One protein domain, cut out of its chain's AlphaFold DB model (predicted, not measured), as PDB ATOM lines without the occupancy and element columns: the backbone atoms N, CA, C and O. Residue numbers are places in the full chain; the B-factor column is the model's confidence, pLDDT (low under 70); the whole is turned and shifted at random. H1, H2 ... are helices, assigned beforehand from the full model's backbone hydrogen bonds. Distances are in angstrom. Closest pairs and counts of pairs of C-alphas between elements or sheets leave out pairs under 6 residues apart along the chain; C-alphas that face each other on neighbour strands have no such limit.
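AT A GLANCE: This is residues 81 to 140 of the 140 residues of an uncharacterized protein of Hymenobacter sp (UniProt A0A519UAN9). Two helices, H1 and H2, sit side by side and run the same way, while a long unnamed stretch, residues 81 to 103, runs the length of the domain before turning into H1. At its start this stretch makes a small hairpin-like turn, residues 81 to 82 pairing antiparallel with residues 89 to 90, and after H1 the chain folds back to begin H2. The printed part has 60 residues with two named helices, H1 then H2, and no named strand; the class is all helix, though only 25 of the 60 residues are in named elements. The whole is only just loose, close to compact, with a radius of gyration of the C-alphas of 12.6 A, and it is elongated, spanning 39 by 22 by 17 A.

IN THESE COORDINATES: Start at C-alpha 81, at (-54.678, 43.220, -34.687), and go through residues 81 to 103 to reach H1, residues 104 to 114. Find C-alpha 104 at (-39.068, 48.796, -12.722); from there H1 runs 15.3 A from first to last C-alpha. H2, residues 125 to 138, is the longest helix at 20.1 A and ends at C-alpha 138, at (-45.542, 54.880, -32.138).

HOW THE PARTS SIT: Look at Arg 105 and Leu 125, whose C-alphas, 6.5 A apart, are the closest of H1 and H2. The two helices touch, with centres 11.0 A apart. They run the same way at a steep tilt of 38 degrees, only just past shallow. In H1 and H2 every O i to N i+4 pair is within hydrogen-bond range.

THE WHOLE: The C-alphas of Asp 85 and Glu 101 are the two farthest apart, at 40.9 A. The printed part has no cut. The link from H1 to H2, 10 residues, is short. Mean pLDDT of the printed part is 89.6, and you find low confidence at residue 140, the chain's last.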
ATOM      1  N   TYR A  81     -54.506  43.712 -33.323       90.44
ATOM      2  CA  TYR A  81     -54.678  43.220 -34.687       90.44
ATOM      3  C   TYR A  81     -53.600  43.787 -35.602       90.44
ATOM      4  O   TYR A  81     -53.014  44.831 -35.329       90.44
ATOM      5  N   ILE A  82     -53.337  43.098 -36.708       90.25
ATOM      6  CA  ILE A  82     -52.418  43.589 -37.733       90.25
ATOM      7  C   ILE A  82     -53.205  44.521 -38.650       90.25
ATOM      8  O   ILE A  82     -54.180  44.096 -39.272       90.25
ATOM      9  N   GLN A  83     -52.794  45.784 -38.733       90.06
ATOM     10  CA  GLN A  83     -53.401  46.743 -39.647       90.06
ATOM     11  C   GLN A  83     -53.137  46.305 -41.096       90.06
ATOM     12  O   GLN A  83     -51.966  46.191 -41.471       90.06
ATOM     13  N   PRO A  84     -54.177  46.082 -41.923       90.19
ATOM     14  CA  PRO A  84     -54.008  45.528 -43.269       90.19
ATOM     15  C   PRO A  84     -53.091  46.367 -44.167       90.19
ATOM     16  O   PRO A  84     -52.283  45.832 -44.917       90.19
ATOM     17  N   ASP A  85     -53.199  47.685 -44.051       89.75
ATOM     18  CA  ASP A  85     -52.562  48.671 -44.924       89.75
ATOM     19  C   ASP A  85     -51.075  48.878 -44.604       89.75
ATOM     20  O   ASP A  85     -50.277  49.150 -45.499       89.75
ATOM     21  N   THR A  86     -50.680  48.741 -43.334       87.38
ATOM     22  CA  THR A  86     -49.293  48.974 -42.894       87.38
ATOM     23  C   THR A  86     -48.560  47.695 -42.494       87.38
ATOM     24  O   THR A  86     -47.341  47.725 -42.318       87.38
ATOM     25  N   GLY A  87     -49.282  46.586 -42.299       87.12
ATOM     26  CA  GLY A  87     -48.755  45.344 -41.733       87.12
ATOM     27  C   GLY A  87     -48.292  45.474 -40.276       87.12
ATOM     28  O   GLY A  87     -47.662  44.557 -39.753       87.12
ATOM     29  N   LYS A  88     -48.564  46.604 -39.611       85.69
ATOM     30  CA  LYS A  88     -48.122  46.859 -38.236       85.69
ATOM     31  C   LYS A  88     -49.116  46.301 -37.227       85.69
ATOM     32  O   LYS A  88     -50.326  46.384 -37.423       85.69
ATOM     33  N   MET A  89     -48.590  45.779 -36.122       87.00
ATOM     34  CA  MET A  89     -49.398  45.370 -34.978       87.00
ATOM     35  C   MET A  89     -49.964  46.605 -34.271       87.00
ATOM     36  O   MET A  89     -49.208  47.488 -33.865       87.00
ATOM     37  N   GLN A  90     -51.284  46.647 -34.123       87.06
ATOM     38  CA  GLN A  90     -52.024  47.714 -33.466       87.06
ATOM     39  C   GLN A  90     -52.452  47.276 -32.073       87.06
ATOM     40  O   GLN A  90     -53.062  46.219 -31.902       87.06
ATOM     41  N   TRP A  91     -52.146  48.109 -31.083       88.88
ATOM     42  CA  TRP A  91     -52.502  47.892 -29.686       88.88
ATOM     43  C   TRP A  91     -53.373  49.048 -29.209       88.88
ATOM     44  O   TRP A  91     -53.057  50.200 -29.457       88.88
ATOM     45  N   HIS A  92     -54.443  48.748 -28.478       89.44
ATOM     46  CA  HIS A  92     -55.329  49.782 -27.929       89.44
ATOM     47  C   HIS A  92     -55.349  49.778 -26.402       89.44
ATOM     48  O   HIS A  92     -55.351  50.831 -25.773       89.44
ATOM     49  N   VAL A  93     -55.347  48.591 -25.789       92.62
ATOM     50  CA  VAL A  93     -55.329  48.434 -24.333       92.62
ATOM     51  C   VAL A  93     -54.320  47.357 -23.959       92.62
ATOM     52  O   VAL A  93     -54.448  46.204 -24.367       92.62
ATOM     53  N   LEU A  94     -53.341  47.725 -23.134       92.31
ATOM     54  CA  LEU A  94     -52.393  46.791 -22.532       92.31
ATOM     55  C   LEU A  94     -52.828  46.489 -21.096       92.31
ATOM     56  O   LEU A  94     -52.947  47.389 -20.267       92.31
ATOM     57  N   TYR A  95     -53.065  45.212 -20.798       93.94
ATOM     58  CA  TYR A  95     -53.345  44.748 -19.441       93.94
ATOM     59  C   TYR A  95     -52.111  44.050 -18.878       93.94
ATOM     60  O   TYR A  95     -51.662  43.044 -19.426       93.94
ATOM     61  N   ILE A  96     -51.608  44.541 -17.748       93.69
ATOM     62  CA  ILE A  96     -50.502  43.920 -17.020       93.69
ATOM     63  C   ILE A  96     -50.849  43.773 -15.541       93.69
ATOM     64  O   ILE A  96     -51.540  44.607 -14.958       93.69
ATOM     65  N   ASN A  97     -50.325  42.721 -14.916       91.88
ATOM     66  CA  ASN A  97     -50.245  42.661 -13.462       91.88
ATOM     67  C   ASN A  97     -48.905  43.262 -13.040       91.88
ATOM     68  O   ASN A  97     -47.860  42.851 -13.563       91.88
ATOM     69  N   ALA A  98     -48.936  44.178 -12.072       91.25
ATOM     70  CA  ALA A  98     -47.726  44.704 -11.454       91.25
ATOM     71  C   ALA A  98     -46.813  43.557 -10.965       91.25
ATOM     72  O   ALA A  98     -47.294  42.452 -10.688       91.25
ATOM     73  N   PRO A  99     -45.484  43.740 -10.962       92.31
ATOM     74  CA  PRO A  99     -44.584  42.819 -10.273       92.31
ATOM     75  C   PRO A  99     -44.897  42.766  -8.769       92.31
ATOM     76  O   PRO A  99     -45.411  43.731  -8.210       92.31
ATOM     77  N   ASP A 100     -44.586  41.632  -8.136       90.25
ATOM     78  CA  ASP A 100     -44.844  41.411  -6.701       90.25
ATOM     79  C   ASP A 100     -43.988  42.327  -5.807       90.25
ATOM     80  O   ASP A 100     -44.343  42.619  -4.669       90.25
ATOM     81  N   GLU A 101     -42.878  42.821  -6.357       92.75
ATOM     82  CA  GLU A 101     -41.966  43.789  -5.753       92.75
ATOM     83  C   GLU A 101     -41.909  45.055  -6.621       92.75
ATOM     84  O   GLU A 101     -42.103  44.957  -7.839       92.75
ATOM     85  N   PRO A 102     -41.608  46.234  -6.044       91.00
ATOM     86  CA  PRO A 102     -41.464  47.490  -6.780       91.00
ATOM     87  C   PRO A 102     -40.177  47.501  -7.627       91.00
ATOM     88  O   PRO A 102     -39.204  48.181  -7.316       91.00
ATOM     89  N   ASP A 103     -40.182  46.725  -8.707       92.75
ATOM     90  CA  ASP A 103     -39.061  46.542  -9.623       92.75
ATOM     91  C   ASP A 103     -39.442  47.036 -11.027       92.75
ATOM     92  O   ASP A 103     -40.203  46.399 -11.767       92.75
ATOM     93  N   GLU A 104     -38.879  48.185 -11.404       92.31
ATOM     94  CA  GLU A 104     -39.068  48.796 -12.722       92.31
ATOM     95  C   GLU A 104     -38.605  47.893 -13.867       92.31
ATOM     96  O   GLU A 104     -39.249  47.830 -14.914       92.31
ATOM     97  N   ARG A 105     -37.503  47.160 -13.679       91.31
ATOM     98  CA  ARG A 105     -36.953  46.288 -14.716       91.31
ATOM     99  C   ARG A 105     -37.930  45.155 -15.014       91.31
ATOM    100  O   ARG A 105     -38.204  44.872 -16.179       91.31
ATOM    101  N   ARG A 106     -38.494  44.530 -13.974       91.88
ATOM    102  CA  ARG A 106     -39.536  43.499 -14.128       91.88
ATOM    103  C   ARG A 106     -40.798  44.060 -14.778       91.88
ATOM    104  O   ARG A 106     -41.389  43.381 -15.615       91.88
ATOM    105  N   LEU A 107     -41.195  45.285 -14.431       93.19
ATOM    106  CA  LEU A 107     -42.324  45.960 -15.069       93.19
ATOM    107  C   LEU A 107     -42.087  46.153 -16.576       93.19
ATOM    108  O   LEU A 107     -42.946  45.786 -17.378       93.19
ATOM    109  N   TYR A 108     -40.919  46.670 -16.967       93.44
ATOM    110  CA  TYR A 108     -40.577  46.854 -18.379       93.44
ATOM    111  C   TYR A 108     -40.491  45.523 -19.121       93.44
ATOM    112  O   TYR A 108     -41.023  45.427 -20.222       93.44
ATOM    113  N   TYR A 109     -39.905  44.478 -18.526       92.19
ATOM    114  CA  TYR A 109     -39.886  43.151 -19.149       92.19
ATOM    115  C   TYR A 109     -41.292  42.609 -19.408       92.19
ATOM    116  O   TYR A 109     -41.543  42.129 -20.507       92.19
ATOM    117  N   LYS A 110     -42.223  42.741 -18.452       93.19
ATOM    118  CA  LYS A 110     -43.626  42.341 -18.659       93.19
ATOM    119  C   LYS A 110     -44.286  43.112 -19.806       93.19
ATOM    120  O   LYS A 110     -45.071  42.535 -20.550       93.19
ATOM    121  N   LEU A 111     -43.986  44.404 -19.948       93.75
ATOM    122  CA  LEU A 111     -44.518  45.228 -21.036       93.75
ATOM    123  C   LEU A 111     -43.918  44.852 -22.393       93.75
ATOM    124  O   LEU A 111     -44.667  44.742 -23.357       93.75
ATOM    125  N   PHE A 112     -42.605  44.621 -22.466       93.44
ATOM    126  CA  PHE A 112     -41.933  44.168 -23.685       93.44
ATOM    127  C   PHE A 112     -42.420  42.792 -24.142       93.44
ATOM    128  O   PHE A 112     -42.709  42.614 -25.322       93.44
ATOM    129  N   ASP A 113     -42.570  41.851 -23.210       91.94
ATOM    130  CA  ASP A 113     -43.112  40.518 -23.484       91.94
ATOM    131  C   ASP A 113     -44.537  40.606 -24.050       91.94
ATOM    132  O   ASP A 113     -44.842  40.003 -25.078       91.94
ATOM    133  N   LEU A 114     -45.383  41.458 -23.452       90.69
ATOM    134  CA  LEU A 114     -46.755  41.668 -23.911       90.69
ATOM    135  C   LEU A 114     -46.822  42.174 -25.358       90.69
ATOM    136  O   LEU A 114     -47.695  41.737 -26.098       90.69
ATOM    137  N   ILE A 115     -45.916  43.069 -25.759       90.31
ATOM    138  CA  ILE A 115     -45.885  43.635 -27.118       90.31
ATOM    139  C   ILE A 115     -45.039  42.814 -28.108       90.31
ATOM    140  O   ILE A 115     -44.937  43.198 -29.271       90.31
ATOM    141  N   GLY A 116     -44.456  41.689 -27.676       88.69
ATOM    142  CA  GLY A 116     -43.647  40.801 -28.521       88.69
ATOM    143  C   GLY A 116     -42.239  41.321 -28.835       88.69
ATOM    144  O   GLY A 116     -41.646  40.935 -29.841       88.69
ATOM    145  N   GLU A 117     -41.695  42.202 -27.996       89.00
ATOM    146  CA  GLU A 117     -40.400  42.851 -28.205       89.00
ATOM    147  C   GLU A 117     -39.283  42.164 -27.417       89.00
ATOM    148  O   GLU A 117     -39.345  42.002 -26.198       89.00
ATOM    149  N   VAL A 118     -38.199  41.807 -28.110       85.38
ATOM    150  CA  VAL A 118     -37.035  41.177 -27.476       85.38
ATOM    151  C   VAL A 118     -36.193  42.232 -26.757       85.38
ATOM    152  O   VAL A 118     -35.860  43.290 -27.308       85.38
ATOM    153  N   VAL A 119     -35.808  41.921 -25.519       85.94
ATOM    154  CA  VAL A 119     -34.953  42.778 -24.692       85.94
ATOM    155  C   VAL A 119     -33.567  42.170 -24.554       85.94
ATOM    156  O   VAL A 119     -33.419  40.982 -24.263       85.94
ATOM    157  N   SER A 120     -32.538  42.993 -24.735       84.00
ATOM    158  CA  SER A 120     -31.156  42.530 -24.684       84.00
ATOM    159  C   SER A 120     -30.726  42.230 -23.247       84.00
ATOM    160  O   SER A 120     -31.017  42.977 -22.305       84.00
ATOM    161  N   LYS A 121     -29.978  41.136 -23.062       79.38
ATOM    162  CA  LYS A 121     -29.352  40.822 -21.769       79.38
ATOM    163  C   LYS A 121     -28.341  41.917 -21.415       79.38
ATOM    164  O   LYS A 121     -27.516  42.287 -22.242       79.38
ATOM    165  N   GLY A 122     -28.409  42.433 -20.188       82.06
ATOM    166  CA  GLY A 122     -27.499  43.480 -19.704       82.06
ATOM    167  C   GLY A 122     -27.836  44.905 -20.161       82.06
ATOM    168  O   GLY A 122     -27.101  45.833 -19.830       82.06
ATOM    169  N   GLU A 123     -28.947  45.109 -20.873       85.94
ATOM    170  CA  GLU A 123     -29.394  46.446 -21.260       85.94
ATOM    171  C   GLU A 123     -29.641  47.323 -20.018       85.94
ATOM    172  O   GLU A 123     -30.200  46.880 -19.002       85.94
ATOM    173  N   ARG A 124     -29.173  48.576 -20.087       91.25
ATOM    174  CA  ARG A 124     -29.348  49.559 -19.009       91.25
ATOM    175  C   ARG A 124     -30.818  49.953 -18.905       91.25
ATOM    176  O   ARG A 124     -31.464  50.194 -19.921       91.25
ATOM    177  N   LEU A 125     -31.302  50.124 -17.675       91.94
ATOM    178  CA  LEU A 125     -32.706  50.436 -17.390       91.94
ATOM    179  C   LEU A 125     -33.204  51.692 -18.130       91.94
ATOM    180  O   LEU A 125     -34.268  51.672 -18.734       91.94
ATOM    181  N   ALA A 126     -32.395  52.755 -18.174       92.75
ATOM    182  CA  ALA A 126     -32.736  53.985 -18.894       92.75
ATOM    183  C   ALA A 126     -32.917  53.769 -20.412       92.75
ATOM    184  O   ALA A 126     -33.765  54.408 -21.040       92.75
ATOM    185  N   HIS A 127     -32.144  52.852 -21.006       92.50
ATOM    186  CA  HIS A 127     -32.291  52.507 -22.421       92.50
ATOM    187  C   HIS A 127     -33.571  51.694 -22.642       92.50
ATOM    188  O   HIS A 127     -34.332  52.013 -23.550       92.50
ATOM    189  N   GLN A 128     -33.859  50.732 -21.757       92.31
ATOM    190  CA  GLN A 128     -35.107  49.965 -21.777       92.31
ATOM    191  C   GLN A 128     -36.329  50.887 -21.687       92.31
ATOM    192  O   GLN A 128     -37.231  50.796 -22.516       92.31
ATOM    193  N   GLN A 129     -36.328  51.830 -20.744       94.38
ATOM    194  CA  GLN A 129     -37.397  52.815 -20.596       94.38
ATOM    195  C   GLN A 129     -37.560  53.665 -21.864       94.38
ATOM    196  O   GLN A 129     -38.667  53.801 -22.383       94.38
ATOM    197  N   SER A 130     -36.461  54.201 -22.401       93.94
ATOM    198  CA  SER A 130     -36.487  55.030 -23.614       93.94
ATOM    199  C   SER A 130     -36.990  54.251 -24.834       93.94
ATOM    200  O   SER A 130     -37.809  54.759 -25.603       93.94
ATOM    201  N   LYS A 131     -36.542  52.997 -24.997       92.94
ATOM    202  CA  LYS A 131     -36.988  52.088 -26.059       92.94
ATOM    203  C   LYS A 131     -38.485  51.808 -25.935       92.94
ATOM    204  O   LYS A 131     -39.197  51.959 -26.925       92.94
ATOM    205  N   LEU A 132     -38.957  51.458 -24.739       93.06
ATOM    206  CA  LEU A 132     -40.367  51.174 -24.479       93.06
ATOM    207  C   LEU A 132     -41.242  52.394 -24.771       93.06
ATOM    208  O   LEU A 132     -42.201  52.287 -25.524       93.06
ATOM    209  N   LEU A 133     -40.880  53.569 -24.249       92.56
ATOM    210  CA  LEU A 133     -41.616  54.810 -24.497       92.56
ATOM    211  C   LEU A 133     -41.671  55.164 -25.983       92.56
ATOM    212  O   LEU A 133     -42.704  55.627 -26.460       92.56
ATOM    213  N   ARG A 134     -40.584  54.941 -26.728       92.00
ATOM    214  CA  ARG A 134     -40.570  55.152 -28.179       92.00
ATOM    215  C   ARG A 134     -41.554  54.227 -28.892       92.00
ATOM    216  O   ARG A 134     -42.248  54.690 -29.788       92.00
ATOM    217  N   ILE A 135     -41.614  52.955 -28.500       90.19
ATOM    218  CA  ILE A 135     -42.556  51.989 -29.081       90.19
ATOM    219  C   ILE A 135     -43.991  52.382 -28.734       90.19
ATOM    220  O   ILE A 135     -44.808  52.516 -29.634       90.19
ATOM    221  N   LEU A 136     -44.279  52.659 -27.458       88.94
ATOM    222  CA  LEU A 136     -45.623  53.029 -27.008       88.94
ATOM    223  C   LEU A 136     -46.135  54.321 -27.658       88.94
ATOM    224  O   LEU A 136     -47.317  54.413 -27.950       88.94
ATOM    225  N   LYS A 137     -45.261  55.296 -27.937       87.31
ATOM    226  CA  LYS A 137     -45.623  56.524 -28.673       87.31
ATOM    227  C   LYS A 137     -45.861  56.311 -30.168       87.31
ATOM    228  O   LYS A 137     -46.434  57.181 -30.812       87.31
ATOM    229  N   ALA A 138     -45.346  55.222 -30.733       83.69
ATOM    230  CA  ALA A 138     -45.542  54.880 -32.138       83.69
ATOM    231  C   ALA A 138     -46.828  54.070 -32.370       83.69
ATOM    232  O   ALA A 138     -47.200  53.848 -33.523       83.69
ATOM    233  N   ILE A 139     -47.474  53.622 -31.290       78.00
ATOM    234  CA  ILE A 139     -48.803  53.022 -31.317       78.00
ATOM    235  C   ILE A 139     -49.810  54.184 -31.420       78.00
ATOM    236  O   ILE A 139     -49.729  55.103 -30.602       78.00
ATOM    237  N   PRO A 140     -50.671  54.197 -32.448       60.75
ATOM    238  CA  PRO A 140     -51.629  55.269 -32.701       60.75
ATOM    239  C   PRO A 140     -52.775  55.325 -31.686       60.75
ATOM    240  O   PRO A 140     -53.095  54.288 -31.058       60.75
TER     241      PRO A 140